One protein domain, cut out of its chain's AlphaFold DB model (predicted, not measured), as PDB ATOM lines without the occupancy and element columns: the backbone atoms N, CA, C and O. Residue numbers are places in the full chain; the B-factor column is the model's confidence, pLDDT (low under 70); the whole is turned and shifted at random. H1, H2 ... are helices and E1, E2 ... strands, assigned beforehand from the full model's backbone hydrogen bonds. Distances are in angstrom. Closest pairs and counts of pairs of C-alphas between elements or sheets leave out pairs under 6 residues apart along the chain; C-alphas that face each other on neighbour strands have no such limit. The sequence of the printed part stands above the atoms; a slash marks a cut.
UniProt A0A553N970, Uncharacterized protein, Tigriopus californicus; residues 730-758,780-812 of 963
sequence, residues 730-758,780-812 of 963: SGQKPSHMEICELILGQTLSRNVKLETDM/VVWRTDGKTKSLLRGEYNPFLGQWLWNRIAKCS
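What this domain is: This is residues 730 to 758 and 780 to 812 of the 963 residues of an uncharacterized protein of Tigriopus californicus (UniProt A0A553N970). A small, strongly twisted sheet of three strands has one long helix running off from it like an arm: H1 meets the sheet near the helix's first residues, and residues 743 to 758 stick out free. The stretch before H1 starts with a short pairing of residues 730 to 731 alongside E3. The printed part has 62 residues, with one named helix and three named strands in the order H1 E1 E2 E3; the sheet's order is E1 - E2 - E3, antiparallel throughout, and the class is mixed, helices and strands. The whole is loose, with a radius of gyration of the C-alphas of 14.5 A, and the C-alphas span 45 by 33 by 18 A.

How they stand to each other: Residues 730 to 731 pair antiparallel with residues 803 to 804 of E3, the strand of residues 802 to 810. H1, residues 736 to 758, is on the sheet but only grazes it, with residues 738 to 742. Its closest C-alphas to E1, residues 780 to 785, are those of Leu 742 and Val 781, 7.0 A apart. In H1 every O i to N i+4 pair is within hydrogen-bond range. E1 and E2, residues 790 to 797, form a hairpin, antiparallel at 146 degrees between directions; N 781 and O 794 are 2.9 A apart and N 792 and O 783 2.8 A, both within hydrogen-bond range. E2 and E3 form a second hairpin, antiparallel at 155 degrees, with N 793 and O 806 at 2.8 A and N 804 and O 795 at 2.9 A, within hydrogen-bond range. The three strands make a meander, each the antiparallel neighbour of the one before; E1 and E3 are the edge strands and E2 is the inner strand.

Where its parts are: H1 begins at C-alpha 736, at (-6.971, 12.652, -32.420), and ends at C-alpha 758, at (-27.711, 34.913, -44.802), a length of 32.8 A. E1, residues 780 to 785, is 15.6 A long, E2, residues 790 to 797, 20.9 A. E3, residues 802 to 810, is the longest strand, 23.3 A, and ends at C-alpha 810, at (-26.178, 0.312, -21.664).

The domain as a whole: The two C-alphas farthest apart are those of Met 758 and Lys 787, at 46.2 A. Without residues 743 to 758 the body has 46 residues and spans 33 by 22 by 15 A. Residues 759 to 779 are cut out, and C-alphas 758 and 780 are 27.9 A apart across the cut, which lies in the link from H1 to E1. The links E1 to E2 and E2 to E3 are tight. The mean pLDDT of the printed part is 78.9; residues 748 to 758, residues 798 to 800 and residue 812 are under 70.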
ATOM      1  N   SER A 730     -12.776   9.628 -14.617       81.38
ATOM      2  CA  SER A 730     -11.558  10.034 -15.331       81.38
ATOM      3  C   SER A 730     -11.097   8.905 -16.251       81.38
ATOM      4  O   SER A 730     -10.930   7.765 -15.817       81.38
ATOM      5  N   GLY A 731     -10.894   9.215 -17.528       84.25
ATOM      6  CA  GLY A 731     -10.498   8.233 -18.529       84.25
ATOM      7  C   GLY A 731      -9.573   8.817 -19.583       84.25
ATOM      8  O   GLY A 731      -9.209   9.993 -19.560       84.25
ATOM      9  N   GLN A 732      -9.172   7.968 -20.528       88.38
ATOM     10  CA  GLN A 732      -8.263   8.367 -21.598       88.38
ATOM     11  C   GLN A 732      -8.840   9.535 -22.407       88.38
ATOM     12  O   GLN A 732     -10.033   9.558 -22.722       88.38
ATOM     13  N   LYS A 733      -7.967  10.476 -22.783       90.62
ATOM     14  CA  LYS A 733      -8.268  11.507 -23.779       90.62
ATOM     15  C   LYS A 733      -8.814  10.831 -25.055       90.62
ATOM     16  O   LYS A 733      -8.266   9.798 -25.453       90.62
ATOM     17  N   PRO A 734      -9.857  11.377 -25.705       90.12
ATOM     18  CA  PRO A 734     -10.261  10.953 -27.036       90.12
ATOM     19  C   PRO A 734      -9.074  10.937 -28.003       90.12
ATOM     20  O   PRO A 734      -8.157  11.760 -27.910       90.12
ATOM     21  N   SER A 735      -9.086   9.985 -28.928       89.94
ATOM     22  CA  SER A 735      -8.109   9.913 -30.008       89.94
ATOM     23  C   SER A 735      -8.138  11.192 -30.847       89.94
ATOM     24  O   SER A 735      -9.142  11.904 -30.903       89.94
ATOM     25  N   HIS A 736      -7.037  11.482 -31.543       83.88
ATOM     26  CA  HIS A 736      -6.971  12.652 -32.420       83.88
ATOM     27  C   HIS A 736      -8.084  12.632 -33.485       83.88
ATOM     28  O   HIS A 736      -8.631  13.675 -33.818       83.88
ATOM     29  N   MET A 737      -8.484  11.436 -33.934       82.62
ATOM     30  CA  MET A 737      -9.592  11.212 -34.864       82.62
ATOM     31  C   MET A 737     -10.950  11.624 -34.267       82.62
ATOM     32  O   MET A 737     -11.619  12.457 -34.864       82.62
ATOM     33  N   GLU A 738     -11.304  11.157 -33.061       83.88
ATOM     34  CA  GLU A 738     -12.542  11.566 -32.361       83.88
ATOM     35  C   GLU A 738     -12.603  13.091 -32.116       83.88
ATOM     36  O   GLU A 738     -13.673  13.696 -32.168       83.88
ATOM     37  N   ILE A 739     -11.454  13.737 -31.868       82.69
ATOM     38  CA  ILE A 739     -11.371  15.200 -31.698       82.69
ATOM     39  C   ILE A 739     -11.550  15.922 -33.044       82.69
ATOM     40  O   ILE A 739     -12.283  16.911 -33.111       82.69
ATOM     41  N   CYS A 740     -10.924  15.437 -34.120       79.69
ATOM     42  CA  CYS A 740     -11.096  15.992 -35.462       79.69
ATOM     43  C   CYS A 740     -12.541  15.852 -35.961       79.69
ATOM     44  O   CYS A 740     -13.097  16.836 -36.443       79.69
ATOM     45  N   GLU A 741     -13.169  14.683 -35.795       79.06
ATOM     46  CA  GLU A 741     -14.582  14.450 -36.131       79.06
ATOM     47  C   GLU A 741     -15.502  15.439 -35.398       79.06
ATOM     48  O   GLU A 741     -16.387  16.039 -36.016       79.06
ATOM     49  N   LEU A 742     -15.251  15.690 -34.107       79.75
ATOM     50  CA  LEU A 742     -16.014  16.662 -33.325       79.75
ATOM     51  C   LEU A 742     -15.826  18.105 -33.823       79.75
ATOM     52  O   LEU A 742     -16.809  18.824 -33.999       79.75
ATOM     53  N   ILE A 743     -14.582  18.540 -34.052       77.12
ATOM     54  CA  ILE A 743     -14.280  19.904 -34.519       77.12
ATOM     55  C   ILE A 743     -14.862  20.136 -35.918       77.12
ATOM     56  O   ILE A 743     -15.448  21.192 -36.168       77.12
ATOM     57  N   LEU A 744     -14.770  19.146 -36.811       75.25
ATOM     58  CA  LEU A 744     -15.401  19.179 -38.131       75.25
ATOM     59  C   LEU A 744     -16.926  19.261 -38.008       75.25
ATOM     60  O   LEU A 744     -17.524  20.166 -38.584       75.25
ATOM     61  N   GLY A 745     -17.555  18.405 -37.196       74.00
ATOM     62  CA  GLY A 745     -19.002  18.429 -36.960       74.00
ATOM     63  C   GLY A 745     -19.503  19.766 -36.399       74.00
ATOM     64  O   GLY A 745     -20.495  20.309 -36.890       74.00
ATOM     65  N   GLN A 746     -18.792  20.352 -35.428       73.00
ATOM     66  CA  GLN A 746     -19.105  21.686 -34.900       73.00
ATOM     67  C   GLN A 746     -18.913  22.791 -35.952       73.00
ATOM     68  O   GLN A 746     -19.736  23.703 -36.033       73.00
ATOM     69  N   THR A 747     -17.857  22.720 -36.766       71.75
ATOM     70  CA  THR A 747     -17.554  23.733 -37.793       71.75
ATOM     71  C   THR A 747     -18.565  23.685 -38.938       71.75
ATOM     72  O   THR A 747     -19.114  24.720 -39.307       71.75
ATOM     73  N   LEU A 748     -18.907  22.491 -39.433       68.94
ATOM     74  CA  LEU A 748     -19.967  22.290 -40.425       68.94
ATOM     75  C   LEU A 748     -21.319  22.798 -39.898       68.94
ATOM     76  O   LEU A 748     -21.994  23.563 -40.584       68.94
ATOM     77  N   SER A 749     -21.666  22.478 -38.645       65.94
ATOM     78  CA  SER A 749     -22.902  22.961 -38.004       65.94
ATOM     79  C   SER A 749     -22.965  24.492 -37.887       65.94
ATOM     80  O   SER A 749     -24.042  25.074 -38.002       65.94
ATOM     81  N   ARG A 750     -21.823  25.166 -37.676       68.56
ATOM     82  CA  ARG A 750     -21.730  26.638 -37.664       68.56
ATOM     83  C   ARG A 750     -21.856  27.234 -39.066       68.56
ATOM     84  O   ARG A 750     -22.604  28.193 -39.239       68.56
ATOM     85  N   ASN A 751     -21.166  26.660 -40.049       63.06
ATOM     86  CA  ASN A 751     -21.150  27.166 -41.423       63.06
ATOM     87  C   ASN A 751     -22.533  27.054 -42.080       63.06
ATOM     88  O   ASN A 751     -23.025  28.040 -42.619       63.06
ATOM     89  N   VAL A 752     -23.212  25.912 -41.924       60.53
ATOM     90  CA  VAL A 752     -24.609  25.735 -42.364       60.53
ATOM     91  C   VAL A 752     -25.525  26.789 -41.738       60.53
ATOM     92  O   VAL A 752     -26.377  27.349 -42.422       60.53
ATOM     93  N   LYS A 753     -25.352  27.086 -40.443       57.03
ATOM     94  CA  LYS A 753     -26.186  28.080 -39.757       57.03
ATOM     95  C   LYS A 753     -25.993  29.485 -40.347       57.03
ATOM     96  O   LYS A 753     -26.981  30.162 -40.627       57.03
ATOM     97  N   LEU A 754     -24.743  29.873 -40.611       57.41
ATOM     98  CA  LEU A 754     -24.396  31.125 -41.296       57.41
ATOM     99  C   LEU A 754     -25.004  31.214 -42.706       57.41
ATOM    100  O   LEU A 754     -25.527  32.266 -43.068       57.41
ATOM    101  N   GLU A 755     -24.998  30.126 -43.479       50.47
ATOM    102  CA  GLU A 755     -25.664  30.082 -44.789       50.47
ATOM    103  C   GLU A 755     -27.191  30.222 -44.671       50.47
ATOM    104  O   GLU A 755     -27.796  30.971 -45.441       50.47
ATOM    105  N   THR A 756     -27.826  29.580 -43.680       53.41
ATOM    106  CA  THR A 756     -29.277  29.727 -43.463       53.41
ATOM    107  C   THR A 756     -29.683  31.128 -43.001       53.41
ATOM    108  O   THR A 756     -30.721  31.621 -43.442       53.41
ATOM    109  N   ASP A 757     -28.875  31.793 -42.169       49.06
ATOM    110  CA  ASP A 757     -29.176  33.141 -41.670       49.06
ATOM    111  C   ASP A 757     -28.913  34.224 -42.746       49.06
ATOM    112  O   ASP A 757     -29.659  35.203 -42.838       49.06
ATOM    113  N   MET A 758     -27.935  34.024 -43.645       49.66
ATOM    114  CA  MET A 758     -27.711  34.913 -44.802       49.66
ATOM    115  C   MET A 758     -28.832  34.858 -45.858       49.66
ATOM    116  O   MET A 758     -28.972  35.796 -46.646       49.66
ATOM    117  N   VAL A 780     -18.007  17.710 -26.361       84.12
ATOM    118  CA  VAL A 780     -18.638  16.453 -25.920       84.12
ATOM    119  C   VAL A 780     -18.394  15.354 -26.954       84.12
ATOM    120  O   VAL A 780     -18.950  15.397 -28.050       84.12
ATOM    121  N   VAL A 781     -17.589  14.355 -26.600       91.19
ATOM    122  CA  VAL A 781     -17.301  13.176 -27.433       91.19
ATOM    123  C   VAL A 781     -18.188  12.009 -26.999       91.19
ATOM    124  O   VAL A 781     -18.427  11.806 -25.811       91.19
ATOM    125  N   TRP A 782     -18.655  11.206 -27.952       89.81
ATOM    126  CA  TRP A 782     -19.470  10.018 -27.687       89.81
ATOM    127  C   TRP A 782     -18.724   8.757 -28.114       89.81
ATOM    128  O   TRP A 782     -18.192   8.695 -29.218       89.81
ATOM    129  N   ARG A 783     -18.688   7.743 -27.244       90.69
ATOM    130  CA  ARG A 783     -17.974   6.479 -27.482       90.69
ATOM    131  C   ARG A 783     -18.777   5.305 -26.940       90.69
ATOM    132  O   ARG A 783     -19.240   5.346 -25.806       90.69
ATOM    133  N   THR A 784     -18.887   4.219 -27.695       88.38
ATOM    134  CA  THR A 784     -19.362   2.938 -27.153       88.38
ATOM    135  C   THR A 784     -18.215   2.196 -26.471       88.38
ATOM    136  O   THR A 784     -17.225   1.861 -27.121       88.38
ATOM    137  N   ASP A 785     -18.344   1.894 -25.180       85.44
ATOM    138  CA  ASP A 785     -17.464   0.939 -24.508       85.44
ATOM    139  C   ASP A 785     -17.717  -0.469 -25.062       85.44
ATOM    140  O   ASP A 785     -18.735  -1.097 -24.762       85.44
ATOM    141  N   GLY A 786     -16.763  -0.968 -25.851       83.62
ATOM    142  CA  GLY A 786     -16.816  -2.297 -26.453       83.62
ATOM    143  C   GLY A 786     -16.806  -3.455 -25.450       83.62
ATOM    144  O   GLY A 786     -17.189  -4.558 -25.828       83.62
ATOM    145  N   LYS A 787     -16.417  -3.238 -24.181       84.56
ATOM    146  CA  LYS A 787     -16.468  -4.279 -23.139       84.56
ATOM    147  C   LYS A 787     -17.844  -4.413 -22.497       84.56
ATOM    148  O   LYS A 787     -18.258  -5.530 -22.218       84.56
ATOM    149  N   THR A 788     -18.538  -3.302 -22.242       82.44
ATOM    150  CA  THR A 788     -19.831  -3.304 -21.524       82.44
ATOM    151  C   THR A 788     -21.019  -2.842 -22.373       82.44
ATOM    152  O   THR A 788     -22.062  -2.481 -21.820       82.44
ATOM    153  N   LYS A 789     -20.847  -2.784 -23.705       84.88
ATOM    154  CA  LYS A 789     -21.810  -2.277 -24.706       84.88
ATOM    155  C   LYS A 789     -22.519  -0.989 -24.256       84.88
ATOM    156  O   LYS A 789     -23.730  -0.838 -24.408       84.88
ATOM    157  N   SER A 790     -21.773  -0.082 -23.631       88.50
ATOM    158  CA  SER A 790     -22.327   1.104 -22.972       88.50
ATOM    159  C   SER A 790     -21.998   2.371 -23.740       88.50
ATOM    160  O   SER A 790     -20.846   2.582 -24.108       88.50
ATOM    161  N   LEU A 791     -22.988   3.237 -23.946       88.69
ATOM    162  CA  LEU A 791     -22.765   4.557 -24.520       88.69
ATOM    163  C   LEU A 791     -22.169   5.473 -23.447       88.69
ATOM    164  O   LEU A 791     -22.818   5.771 -22.439       88.69
ATOM    165  N   LEU A 792     -20.931   5.902 -23.671       92.31
ATOM    166  CA  LEU A 792     -20.207   6.851 -22.842       92.31
ATOM    167  C   LEU A 792     -20.213   8.243 -23.488       92.31
ATOM    168  O   LEU A 792     -19.925   8.387 -24.678       92.31
ATOM    169  N   ARG A 793     -20.475   9.264 -22.674       92.19
ATOM    170  CA  ARG A 793     -20.314  10.689 -22.980       92.19
ATOM    171  C   ARG A 793     -19.032  11.172 -22.307       92.19
ATOM    172  O   ARG A 793     -18.978  11.238 -21.081       92.19
ATOM    173  N   GLY A 794     -18.001  11.432 -23.098       92.25
ATOM    174  CA  GLY A 794     -16.733  12.006 -22.663       92.25
ATOM    175  C   GLY A 794     -16.778  13.525 -22.748       92.25
ATOM    176  O   GLY A 794     -17.052  14.071 -23.815       92.25
ATOM    177  N   GLU A 795     -16.478  14.208 -21.650       89.19
ATOM    178  CA  GLU A 795     -16.431  15.673 -21.592       89.19
ATOM    179  C   GLU A 795     -15.076  16.128 -21.056       89.19
ATOM    180  O   GLU A 795     -14.553  15.548 -20.102       89.19
ATOM    181  N   TYR A 796     -14.490  17.159 -21.667       85.94
ATOM    182  CA  TYR A 796     -13.272  17.760 -21.130       85.94
ATOM    183  C   TYR A 796     -13.607  18.646 -19.932       85.94
ATOM    184  O   TYR A 796     -14.253  19.683 -20.084       85.94
ATOM    185  N   ASN A 797     -13.142  18.255 -18.749       77.94
ATOM    186  CA  ASN A 797     -13.234  19.080 -17.556       77.94
ATOM    187  C   ASN A 797     -11.979  19.969 -17.458       77.94
ATOM    188  O   ASN A 797     -10.874  19.435 -17.309       77.94
ATOM    189  N   PRO A 798     -12.118  21.307 -17.530       67.19
ATOM    190  CA  PRO A 798     -10.967  22.203 -17.575       67.19
ATOM    191  C   PRO A 798     -10.220  22.297 -16.238       67.19
ATOM    192  O   PRO A 798      -9.012  22.500 -16.258       67.19
ATOM    193  N   PHE A 799     -10.892  22.089 -15.100       65.88
ATOM    194  CA  PHE A 799     -10.280  22.134 -13.764       65.88
ATOM    195  C   PHE A 799      -9.330  20.948 -13.527       65.88
ATOM    196  O   PHE A 799      -8.212  21.112 -13.053       65.88
ATOM    197  N   LEU A 800      -9.764  19.737 -13.895       69.06
ATOM    198  CA  LEU A 800      -8.959  18.518 -13.755       69.06
ATOM    199  C   LEU A 800      -7.933  18.333 -14.885       69.06
ATOM    200  O   LEU A 800      -7.070  17.460 -14.785       69.06
ATOM    201  N   GLY A 801      -8.046  19.091 -15.982       74.69
ATOM    202  CA  GLY A 801      -7.247  18.891 -17.196       74.69
ATOM    203  C   GLY A 801      -7.483  17.531 -17.871       74.69
ATOM    204  O   GLY A 801      -6.612  17.020 -18.576       74.69
ATOM    205  N   GLN A 802      -8.637  16.903 -17.617       83.62
ATOM    206  CA  GLN A 802      -8.918  15.496 -17.921       83.62
ATOM    207  C   GLN A 802     -10.247  15.316 -18.659       83.62
ATOM    208  O   GLN A 802     -11.146  16.153 -18.593       83.62
ATOM    209  N   TRP A 803     -10.375  14.179 -19.344       87.38
ATOM    210  CA  TRP A 803     -11.627  13.752 -19.964       87.38
ATOM    211  C   TRP A 803     -12.388  12.818 -19.033       87.38
ATOM    212  O   TRP A 803     -11.859  11.795 -18.589       87.38
ATOM    213  N   LEU A 804     -13.631  13.184 -18.744       89.12
ATOM    214  CA  LEU A 804     -14.490  12.496 -17.793       89.12
ATOM    215  C   LEU A 804     -15.610  11.798 -18.555       89.12
ATOM    216  O   LEU A 804     -16.335  12.425 -19.325       89.12
ATOM    217  N   TRP A 805     -15.720  10.489 -18.364       91.12
ATOM    218  CA  TRP A 805     -16.587   9.622 -19.149       91.12
ATOM    219  C   TRP A 805     -17.794   9.179 -18.321       91.12
ATOM    220  O   TRP A 805     -17.679   8.404 -17.368       91.12
ATOM    221  N   ASN A 806     -18.966   9.675 -18.705       90.06
ATOM    222  CA  ASN A 806     -20.260   9.332 -18.128       90.06
ATOM    223  C   ASN A 806     -20.915   8.188 -18.903       90.06
ATOM    224  O   ASN A 806     -21.144   8.326 -20.102       90.06
ATOM    225  N   ARG A 807     -21.290   7.087 -18.240       88.69
ATOM    226  CA  ARG A 807     -22.210   6.099 -18.835       88.69
ATOM    227  C   ARG A 807     -23.601   6.729 -18.920       88.69
ATOM    228  O   ARG A 807     -24.200   7.011 -17.890       88.69
ATOM    229  N   ILE A 808     -24.099   6.914 -20.140       90.25
ATOM    230  CA  ILE A 808     -25.437   7.458 -20.414       90.25
ATOM    231  C   ILE A 808     -26.455   6.331 -20.615       90.25
ATOM    232  O   ILE A 808     -27.569   6.414 -20.115       90.25
ATOM    233  N   ALA A 809     -26.060   5.253 -21.296       85.81
ATOM    234  CA  ALA A 809     -26.900   4.077 -21.508       85.81
ATOM    235  C   ALA A 809     -26.062   2.792 -21.552       85.81
ATOM    236  O   ALA A 809     -24.857   2.832 -21.822       85.81
ATOM    237  N   LYS A 810     -26.708   1.643 -21.340       85.00
ATOM    238  CA  LYS A 810     -26.178   0.312 -21.664       85.00
ATOM    239  C   LYS A 810     -27.111  -0.336 -22.684       85.00
ATOM    240  O   LYS A 810     -28.312  -0.382 -22.443       85.00
ATOM    241  N   CYS A 811     -26.580  -0.847 -23.792       76.62
ATOM    242  CA  CYS A 811     -27.385  -1.595 -24.754       76.62
ATOM    243  C   CYS A 811     -27.828  -2.930 -24.132       76.62
ATOM    244  O   CYS A 811     -26.995  -3.707 -23.664       76.62
ATOM    245  N   SER A 812     -29.134  -3.199 -24.141       61.28
ATOM    246  CA  SER A 812     -29.775  -4.361 -23.503       61.28
ATOM    247  C   SER A 812     -29.498  -5.706 -24.191       61.28
ATOM    248  O   SER A 812     -29.722  -6.752 -23.584       61.28
TER     249      SER A 812